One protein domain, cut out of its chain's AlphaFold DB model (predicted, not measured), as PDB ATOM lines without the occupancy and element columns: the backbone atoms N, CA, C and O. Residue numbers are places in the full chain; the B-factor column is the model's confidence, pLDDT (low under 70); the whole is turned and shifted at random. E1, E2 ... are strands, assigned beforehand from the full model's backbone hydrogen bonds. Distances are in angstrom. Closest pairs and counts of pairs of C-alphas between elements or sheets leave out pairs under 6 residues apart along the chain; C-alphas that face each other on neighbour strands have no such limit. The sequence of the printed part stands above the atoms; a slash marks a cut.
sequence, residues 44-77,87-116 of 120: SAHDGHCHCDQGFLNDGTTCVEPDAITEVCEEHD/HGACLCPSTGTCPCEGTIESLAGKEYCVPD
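Overview. This is residues 44 to 77 and 87 to 116 of the 120 residues of an uncharacterized protein of Deltaproteobacteria bacterium HGW-Deltaproteobacteria-20 (UniProt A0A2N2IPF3). There is little regular structure here: two small strand hairpins, E1 with E2 and E3 with E4, sit apart, and long loops make up the rest, one strip of them pairing beside E4. The printed part has 64 residues, 19 of them in four named strands, E1 to E4 in chain order; the class is all strand, each two-stranded sheet antiparallel. It is compact, with a radius of gyration of the C-alphas of 11.0 A and spans of 30 by 29 by 16 A.

Arrangement. Look first at E1, residues 44 to 46, and E2, residues 49 to 52, an antiparallel hairpin: N 44 and O 51 are 2.9 A apart, within hydrogen-bond range. Next, residues 57 to 58 pair with 63 to 64, antiparallel. Past the cut, residues 90 to 91 pair with residues 112 to 113 of E4, residues 110 to 115, antiparallel. E4 forms an antiparallel hairpin with E3, residues 102 to 107; N 105 and O 112 are 2.8 A apart, within hydrogen-bond range. E2 is apart from E3 and E4.

Along the chain. Find C-alpha 44 at (-29.768, -10.968, -19.671), where E1 begins. E3 runs 15.3 A; E4 runs 16.1 A to C-alpha 115 at (-17.874, -9.659, -8.907).

Size, cuts and confidence. Residues 78 to 86 are not printed; C-alphas 77 and 87 are 15.6 A apart. Residue 77 is under pLDDT 70.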
ATOM      1  N   SER A  44     -29.208  -9.654 -19.391       89.44
ATOM      2  CA  SER A  44     -29.768 -10.968 -19.671       89.44
ATOM      3  C   SER A  44     -29.601 -11.865 -18.455       89.44
ATOM      4  O   SER A  44     -28.522 -11.930 -17.869       89.44
ATOM      5  N   ALA A  45     -30.687 -12.529 -18.063       88.94
ATOM      6  CA  ALA A  45     -30.659 -13.500 -16.981       88.94
ATOM      7  C   ALA A  45     -30.015 -14.798 -17.468       88.94
ATOM      8  O   ALA A  45     -30.419 -15.349 -18.499       88.94
ATOM      9  N   HIS A  46     -29.047 -15.293 -16.710       82.25
ATOM     10  CA  HIS A  46     -28.419 -16.584 -16.926       82.25
ATOM     11  C   HIS A  46     -28.073 -17.204 -15.575       82.25
ATOM     12  O   HIS A  46     -27.515 -16.526 -14.724       82.25
ATOM     13  N   ASP A  47     -28.440 -18.471 -15.388       80.62
ATOM     14  CA  ASP A  47     -28.032 -19.304 -14.247       80.62
ATOM     15  C   ASP A  47     -28.181 -18.674 -12.846       80.62
ATOM     16  O   ASP A  47     -27.395 -18.917 -11.941       80.62
ATOM     17  N   GLY A  48     -29.216 -17.858 -12.639       80.44
ATOM     18  CA  GLY A  48     -29.467 -17.260 -11.325       80.44
ATOM     19  C   GLY A  48     -28.880 -15.858 -11.120       80.44
ATOM     20  O   GLY A  48     -29.080 -15.281 -10.052       80.44
ATOM     21  N   HIS A  49     -28.259 -15.252 -12.136       83.94
ATOM     22  CA  HIS A  49     -27.769 -13.872 -12.074       83.94
ATOM     23  C   HIS A  49     -27.966 -13.101 -13.385       83.94
ATOM     24  O   HIS A  49     -28.443 -13.627 -14.391       83.94
ATOM     25  N   CYS A  50     -27.617 -11.813 -13.364       88.62
ATOM     26  CA  CYS A  50     -27.698 -10.948 -14.536       88.62
ATOM     27  C   CYS A  50     -26.325 -10.709 -15.155       88.62
ATOM     28  O   CYS A  50     -25.416 -10.205 -14.502       88.62
ATOM     29  N   HIS A  51     -26.214 -10.974 -16.452       89.19
ATOM     30  CA  HIS A  51     -25.148 -10.431 -17.284       89.19
ATOM     31  C   HIS A  51     -25.597  -9.086 -17.841       89.19
ATOM     32  O   HIS A  51     -26.477  -9.038 -18.704       89.19
ATOM     33  N   CYS A  52     -25.008  -8.009 -17.327       92.25
ATOM     34  CA  CYS A  52     -25.317  -6.654 -17.764       92.25
ATOM     35  C   CYS A  52     -24.575  -6.285 -19.048       92.25
ATOM     36  O   CYS A  52     -23.442  -6.706 -19.285       92.25
ATOM     37  N   ASP A  53     -25.232  -5.475 -19.873       93.88
ATOM     38  CA  ASP A  53     -24.641  -4.895 -21.068       93.88
ATOM     39  C   ASP A  53     -23.479  -3.962 -20.707       93.88
ATOM     40  O   ASP A  53     -23.394  -3.404 -19.611       93.88
ATOM     41  N   GLN A  54     -22.583  -3.736 -21.669       92.50
ATOM     42  CA  GLN A  54     -21.430  -2.866 -21.469       92.50
ATOM     43  C   GLN A  54     -21.848  -1.468 -20.980       92.50
ATOM     44  O   GLN A  54     -22.609  -0.763 -21.644       92.50
ATOM     45  N   GLY A  55     -21.259  -1.042 -19.863       94.00
ATOM     46  CA  GLY A  55     -21.531   0.252 -19.237       94.00
ATOM     47  C   GLY A  55     -22.667   0.232 -18.215       94.00
ATOM     48  O   GLY A  55     -22.907   1.269 -17.609       94.00
ATOM     49  N   PHE A  56     -23.311  -0.915 -17.994       94.44
ATOM     50  CA  PHE A  56     -24.255  -1.150 -16.904       94.44
ATOM     51  C   PHE A  56     -23.655  -2.126 -15.897       94.44
ATOM     52  O   PHE A  56     -22.824  -2.964 -16.241       94.44
ATOM     53  N   LEU A  57     -24.077  -2.007 -14.645       93.75
ATOM     54  CA  LEU A  57     -23.587  -2.818 -13.538       93.75
ATOM     55  C   LEU A  57     -24.762  -3.483 -12.825       93.75
ATOM     56  O   LEU A  57     -25.843  -2.902 -12.736       93.75
ATOM     57  N   ASN A  58     -24.554  -4.695 -12.317       92.56
ATOM     58  CA  ASN A  58     -25.548  -5.367 -11.487       92.56
ATOM     59  C   ASN A  58     -25.547  -4.735 -10.086       92.56
ATOM     60  O   ASN A  58     -24.483  -4.613  -9.499       92.56
ATOM     61  N   ASP A  59     -26.694  -4.348  -9.533       91.06
ATOM     62  CA  ASP A  59     -26.798  -3.801  -8.162       91.06
ATOM     63  C   ASP A  59     -27.110  -4.868  -7.094       91.06
ATOM     64  O   ASP A  59     -27.488  -4.554  -5.968       91.06
ATOM     65  N   GLY A  60     -26.994  -6.145  -7.457       87.19
ATOM     66  CA  GLY A  60     -27.447  -7.299  -6.684       87.19
ATOM     67  C   GLY A  60     -28.856  -7.759  -7.065       87.19
ATOM     68  O   GLY A  60     -29.259  -8.848  -6.664       87.19
ATOM     69  N   THR A  61     -29.598  -6.970  -7.849       87.62
ATOM     70  CA  THR A  61     -30.979  -7.285  -8.244       87.62
ATOM     71  C   THR A  61     -31.190  -7.167  -9.750       87.62
ATOM     72  O   THR A  61     -31.818  -8.033 -10.354       87.62
ATOM     73  N   THR A  62     -30.679  -6.107 -10.376       91.81
ATOM     74  CA  THR A  62     -30.898  -5.799 -11.793       91.81
ATOM     75  C   THR A  62     -29.733  -5.001 -12.382       91.81
ATOM     76  O   THR A  62     -28.795  -4.636 -11.673       91.81
ATOM     77  N   CYS A  63     -29.760  -4.748 -13.691       94.25
ATOM     78  CA  CYS A  63     -28.733  -3.962 -14.371       94.25
ATOM     79  C   CYS A  63     -29.082  -2.473 -14.366       94.25
ATOM     80  O   CYS A  63     -30.113  -2.058 -14.899       94.25
ATOM     81  N   VAL A  64     -28.201  -1.662 -13.783       95.19
ATOM     82  CA  VAL A  64     -28.386  -0.218 -13.591       95.19
ATOM     83  C   VAL A  64     -27.208   0.582 -14.141       95.19
ATOM     84  O   VAL A  64     -26.131   0.048 -14.414       95.19
ATOM     85  N   GLU A  65     -27.410   1.888 -14.325       96.38
ATOM     86  CA  GLU A  65     -26.315   2.794 -14.675       96.38
ATOM     87  C   GLU A  65     -25.292   2.881 -13.523       96.38
ATOM     88  O   GLU A  65     -25.688   2.849 -12.355       96.38
ATOM     89  N   PRO A  66     -23.990   3.077 -13.803       94.75
ATOM     90  CA  PRO A  66     -22.954   3.048 -12.771       94.75
ATOM     91  C   PRO A  66     -23.164   4.080 -11.656       94.75
ATOM     92  O   PRO A  66     -22.897   3.799 -10.496       94.75
ATOM     93  N   ASP A  67     -23.700   5.262 -11.977       94.62
ATOM     94  CA  ASP A  67     -23.993   6.298 -10.978       94.62
ATOM     95  C   ASP A  67     -25.105   5.915  -9.981       94.62
ATOM     96  O   ASP A  67     -25.237   6.579  -8.951       94.62
ATOM     97  N   ALA A  68     -25.884   4.862 -10.255       94.94
ATOM     98  CA  ALA A  68     -26.854   4.308  -9.312       94.94
ATOM     99  C   ALA A  68     -26.205   3.385  -8.265       94.94
ATOM    100  O   ALA A  68     -26.770   3.203  -7.187       94.94
ATOM    101  N   ILE A  69     -25.007   2.853  -8.538       93.38
ATOM    102  CA  ILE A  69     -24.233   2.083  -7.564       93.38
ATOM    103  C   ILE A  69     -23.624   3.061  -6.560       93.38
ATOM    104  O   ILE A  69     -22.723   3.841  -6.877       93.38
ATOM    105  N   THR A  70     -24.153   3.039  -5.339       91.94
ATOM    106  CA  THR A  70     -23.725   3.933  -4.249       91.94
ATOM    107  C   THR A  70     -23.127   3.195  -3.058       91.94
ATOM    108  O   THR A  70     -22.437   3.820  -2.252       91.94
ATOM    109  N   GLU A  71     -23.331   1.880  -2.990       89.62
ATOM    110  CA  GLU A  71     -22.734   1.013  -1.980       89.62
ATOM    111  C   GLU A  71     -21.220   0.939  -2.188       89.62
ATOM    112  O   GLU A  71     -20.737   0.746  -3.307       89.62
ATOM    113  N   VAL A  72     -20.462   1.131  -1.111       90.88
ATOM    114  CA  VAL A  72     -18.997   1.057  -1.118       90.88
ATOM    115  C   VAL A  72     -18.593  -0.361  -0.751       90.88
ATOM    116  O   VAL A  72     -19.129  -0.920   0.197       90.88
ATOM    117  N   CYS A  73     -17.647  -0.935  -1.488       88.12
ATOM    118  CA  CYS A  73     -17.159  -2.277  -1.215       88.12
ATOM    119  C   CYS A  73     -16.510  -2.344   0.174       88.12
ATOM    120  O   CYS A  73     -15.617  -1.547   0.486       88.12
ATOM    121  N   GLU A  74     -16.911  -3.333   0.962       82.88
ATOM    122  CA  GLU A  74     -16.315  -3.656   2.256       82.88
ATOM    123  C   GLU A  74     -15.590  -5.009   2.169       82.88
ATOM    124  O   GLU A  74     -15.845  -5.816   1.277       82.88
ATOM    125  N   GLU A  75     -14.615  -5.227   3.050       74.88
ATOM    126  CA  GLU A  75     -13.887  -6.497   3.143       74.88
ATOM    127  C   GLU A  75     -14.763  -7.480   3.937       74.88
ATOM    128  O   GLU A  75     -15.228  -7.142   5.028       74.88
ATOM    129  N   HIS A  76     -15.040  -8.664   3.388       70.38
ATOM    130  CA  HIS A  76     -15.890  -9.658   4.049       70.38
ATOM    131  C   HIS A  76     -15.027 -10.691   4.780       70.38
ATOM    132  O   HIS A  76     -14.232 -11.393   4.156       70.38
ATOM    133  N   ASP A  77     -15.207 -10.813   6.099       63.19
ATOM    134  CA  ASP A  77     -14.627 -11.904   6.883       63.19
ATOM    135  C   ASP A  77     -15.408 -13.201   6.614       63.19
ATOM    136  O   ASP A  77     -16.562 -13.361   7.014       63.19
ATOM    137  N   HIS A  87     -24.563 -10.072  -4.619       72.56
ATOM    138  CA  HIS A  87     -23.632 -10.329  -5.732       72.56
ATOM    139  C   HIS A  87     -23.569  -9.187  -6.772       72.56
ATOM    140  O   HIS A  87     -23.309  -9.415  -7.952       72.56
ATOM    141  N   GLY A  88     -23.829  -7.954  -6.338       87.31
ATOM    142  CA  GLY A  88     -23.779  -6.754  -7.161       87.31
ATOM    143  C   GLY A  88     -22.399  -6.105  -7.182       87.31
ATOM    144  O   GLY A  88     -21.555  -6.336  -6.319       87.31
ATOM    145  N   ALA A  89     -22.187  -5.245  -8.169       92.38
ATOM    146  CA  ALA A  89     -21.064  -4.333  -8.200       92.38
ATOM    147  C   ALA A  89     -21.153  -3.301  -7.068       92.38
ATOM    148  O   ALA A  89     -22.233  -2.875  -6.661       92.38
ATOM    149  N   CYS A  90     -19.993  -2.837  -6.614       92.94
ATOM    150  CA  CYS A  90     -19.861  -1.838  -5.556       92.94
ATOM    151  C   CYS A  90     -18.766  -0.819  -5.903       92.94
ATOM    152  O   CYS A  90     -17.907  -1.064  -6.750       92.94
ATOM    153  N   LEU A  91     -18.788   0.350  -5.266       93.75
ATOM    154  CA  LEU A  91     -17.769   1.386  -5.425       93.75
ATOM    155  C   LEU A  91     -16.483   1.004  -4.690       93.75
ATOM    156  O   LEU A  91     -16.502   0.739  -3.488       93.75
ATOM    157  N   CYS A  92     -15.339   1.064  -5.372       92.56
ATOM    158  CA  CYS A  92     -14.050   0.822  -4.733       92.56
ATOM    159  C   CYS A  92     -13.738   1.933  -3.704       92.56
ATOM    160  O   CYS A  92     -13.731   3.116  -4.063       92.56
ATOM    161  N   PRO A  93     -13.399   1.595  -2.442       88.81
ATOM    162  CA  PRO A  93     -13.056   2.588  -1.418       88.81
ATOM    163  C   PRO A  93     -11.703   3.268  -1.675       88.81
ATOM    164  O   PRO A  93     -11.396   4.313  -1.098       88.81
ATOM    165  N   SER A  94     -10.846   2.663  -2.498       86.12
ATOM    166  CA  SER A  94      -9.518   3.171  -2.840       86.12
ATOM    167  C   SER A  94      -9.148   2.785  -4.263       86.12
ATOM    168  O   SER A  94      -9.484   1.699  -4.730       86.12
ATOM    169  N   THR A  95      -8.434   3.683  -4.943       84.38
ATOM    170  CA  THR A  95      -8.106   3.493  -6.355       84.38
ATOM    171  C   THR A  95      -7.272   2.233  -6.573       84.38
ATOM    172  O   THR A  95      -6.288   2.009  -5.865       84.38
ATOM    173  N   GLY A  96      -7.651   1.419  -7.557       83.44
ATOM    174  CA  GLY A  96      -6.964   0.180  -7.920       83.44
ATOM    175  C   GLY A  96      -7.033  -0.935  -6.871       83.44
ATOM    176  O   GLY A  96      -6.257  -1.884  -6.964       83.44
ATOM    177  N   THR A  97      -7.924  -0.836  -5.879       85.69
ATOM    178  CA  THR A  97      -8.148  -1.893  -4.880       85.69
ATOM    179  C   THR A  97      -9.620  -2.283  -4.856       85.69
ATOM    180  O   THR A  97     -10.470  -1.440  -4.575       85.69
ATOM    181  N   CYS A  98      -9.908  -3.561  -5.105       86.06
ATOM    182  CA  CYS A  98     -11.197  -4.152  -4.778       86.06
ATOM    183  C   CYS A  98     -11.036  -5.012  -3.513       86.06
ATOM    184  O   CYS A  98     -10.211  -5.925  -3.531       86.06
ATOM    185  N   PRO A  99     -11.764  -4.712  -2.423       82.25
ATOM    186  CA  PRO A  99     -11.741  -5.526  -1.206       82.25
ATOM    187  C   PRO A  99     -12.601  -6.799  -1.321       82.25
ATOM    188  O   PRO A  99     -12.496  -7.684  -0.480       82.25
ATOM    189  N   CYS A 100     -13.430  -6.903  -2.363       77.38
ATOM    190  CA  CYS A 100     -14.185  -8.102  -2.717       77.38
ATOM    191  C   CYS A 100     -13.398  -8.959  -3.732       77.38
ATOM    192  O   CYS A 100     -12.489  -8.474  -4.408       77.38
ATOM    193  N   GLU A 101     -13.761 -10.230  -3.892       81.62
ATOM    194  CA  GLU A 101     -13.267 -11.023  -5.023       81.62
ATOM    195  C   GLU A 101     -13.985 -10.562  -6.308       81.62
ATOM    196  O   GLU A 101     -15.198 -10.709  -6.442       81.62
ATOM    197  N   GLY A 102     -13.255  -9.932  -7.236       86.25
ATOM    198  CA  GLY A 102     -13.831  -9.391  -8.469       86.25
ATOM    199  C   GLY A 102     -12.841  -8.608  -9.333       86.25
ATOM    200  O   GLY A 102     -11.654  -8.486  -9.019       86.25
ATOM    201  N   THR A 103     -13.343  -8.059 -10.439       90.81
ATOM    202  CA  THR A 103     -12.583  -7.246 -11.397       90.81
ATOM    203  C   THR A 103     -12.879  -5.758 -11.204       90.81
ATOM    204  O   THR A 103     -14.023  -5.363 -11.004       90.81
ATOM    205  N   ILE A 104     -11.852  -4.906 -11.285       93.12
ATOM    206  CA  ILE A 104     -12.022  -3.447 -11.206       93.12
ATOM    207  C   ILE A 104     -12.364  -2.883 -12.587       93.12
ATOM    208  O   ILE A 104     -11.571  -3.001 -13.523       93.12
ATOM    209  N   GLU A 105     -13.492  -2.184 -12.681       92.94
ATOM    210  CA  GLU A 105     -13.903  -1.433 -13.864       92.94
ATOM    211  C   GLU A 105     -13.923   0.077 -13.602       92.94
ATOM    212  O   GLU A 105     -14.446   0.561 -12.601       92.94
ATOM    213  N   SER A 106     -13.354   0.849 -14.531       94.50
ATOM    214  CA  SER A 106     -13.348   2.314 -14.482       94.50
ATOM    215  C   SER A 106     -14.453   2.887 -15.367       94.50
ATOM    216  O   SER A 106     -14.313   2.925 -16.591       94.50
ATOM    217  N   LEU A 107     -15.522   3.400 -14.758       93.06
ATOM    218  CA  LEU A 107     -16.674   3.975 -15.460       93.06
ATOM    219  C   LEU A 107     -16.972   5.377 -14.915       93.06
ATOM    220  O   LEU A 107     -16.973   5.607 -13.709       93.06
ATOM    221  N   ALA A 108     -17.185   6.348 -15.808       89.81
ATOM    222  CA  ALA A 108     -17.469   7.748 -15.450       89.81
ATOM    223  C   ALA A 108     -16.462   8.395 -14.459       89.81
ATOM    224  O   ALA A 108     -16.798   9.323 -13.727       89.81
ATOM    225  N   GLY A 109     -15.206   7.927 -14.443       90.56
ATOM    226  CA  GLY A 109     -14.161   8.432 -13.541       90.56
ATOM    227  C   GLY A 109     -14.233   7.894 -12.107       90.56
ATOM    228  O   GLY A 109     -13.511   8.391 -11.245       90.56
ATOM    229  N   LYS A 110     -15.080   6.892 -11.859       94.06
ATOM    230  CA  LYS A 110     -15.140   6.104 -10.626       94.06
ATOM    231  C   LYS A 110     -14.654   4.686 -10.918       94.06
ATOM    232  O   LYS A 110     -14.729   4.228 -12.059       94.06
ATOM    233  N   GLU A 111     -14.156   4.015  -9.891       95.62
ATOM    234  CA  GLU A 111     -13.806   2.600  -9.967       95.62
ATOM    235  C   GLU A 111     -14.845   1.783  -9.218       95.62
ATOM    236  O   GLU A 111     -15.200   2.105  -8.082       95.62
ATOM    237  N   TYR A 112     -15.322   0.743  -9.883       94.31
ATOM    238  CA  TYR A 112     -16.278  -0.211  -9.356       94.31
ATOM    239  C   TYR A 112     -15.604  -1.566  -9.291       94.31
ATOM    240  O   TYR A 112     -14.867  -1.934 -10.208       94.31
ATOM    241  N   CYS A 113     -15.865  -2.312  -8.230       93.12
ATOM    242  CA  CYS A 113     -15.565  -3.723  -8.224       93.12
ATOM    243  C   CYS A 113     -16.771  -4.487  -8.739       93.12
ATOM    244  O   CYS A 113     -17.875  -4.323  -8.223       93.12
ATOM    245  N   VAL A 114     -16.547  -5.296  -9.763       91.44
ATOM    246  CA  VAL A 114     -17.553  -6.129 -10.407       91.44
ATOM    247  C   VAL A 114     -17.232  -7.581 -10.052       91.44
ATOM    248  O   VAL A 114     -16.176  -8.070 -10.467       91.44
ATOM    249  N   PRO A 115     -18.080  -8.260  -9.258       85.38
ATOM    250  CA  PRO A 115     -17.874  -9.659  -8.907       85.38
ATOM    251  C   PRO A 115     -17.777 -10.538 -10.154       85.38
ATOM    252  O   PRO A 115     -18.495 -10.322 -11.133       85.38
ATOM    253  N   ASP A 116     -16.913 -11.550 -10.107       76.25
ATOM    254  CA  ASP A 116     -16.894 -12.595 -11.128       76.25
ATOM    255  C   ASP A 116     -18.097 -13.511 -10.859       76.25
ATOM    256  O   ASP A 116     -18.089 -14.342  -9.951       76.25
TER     257      ASP A 116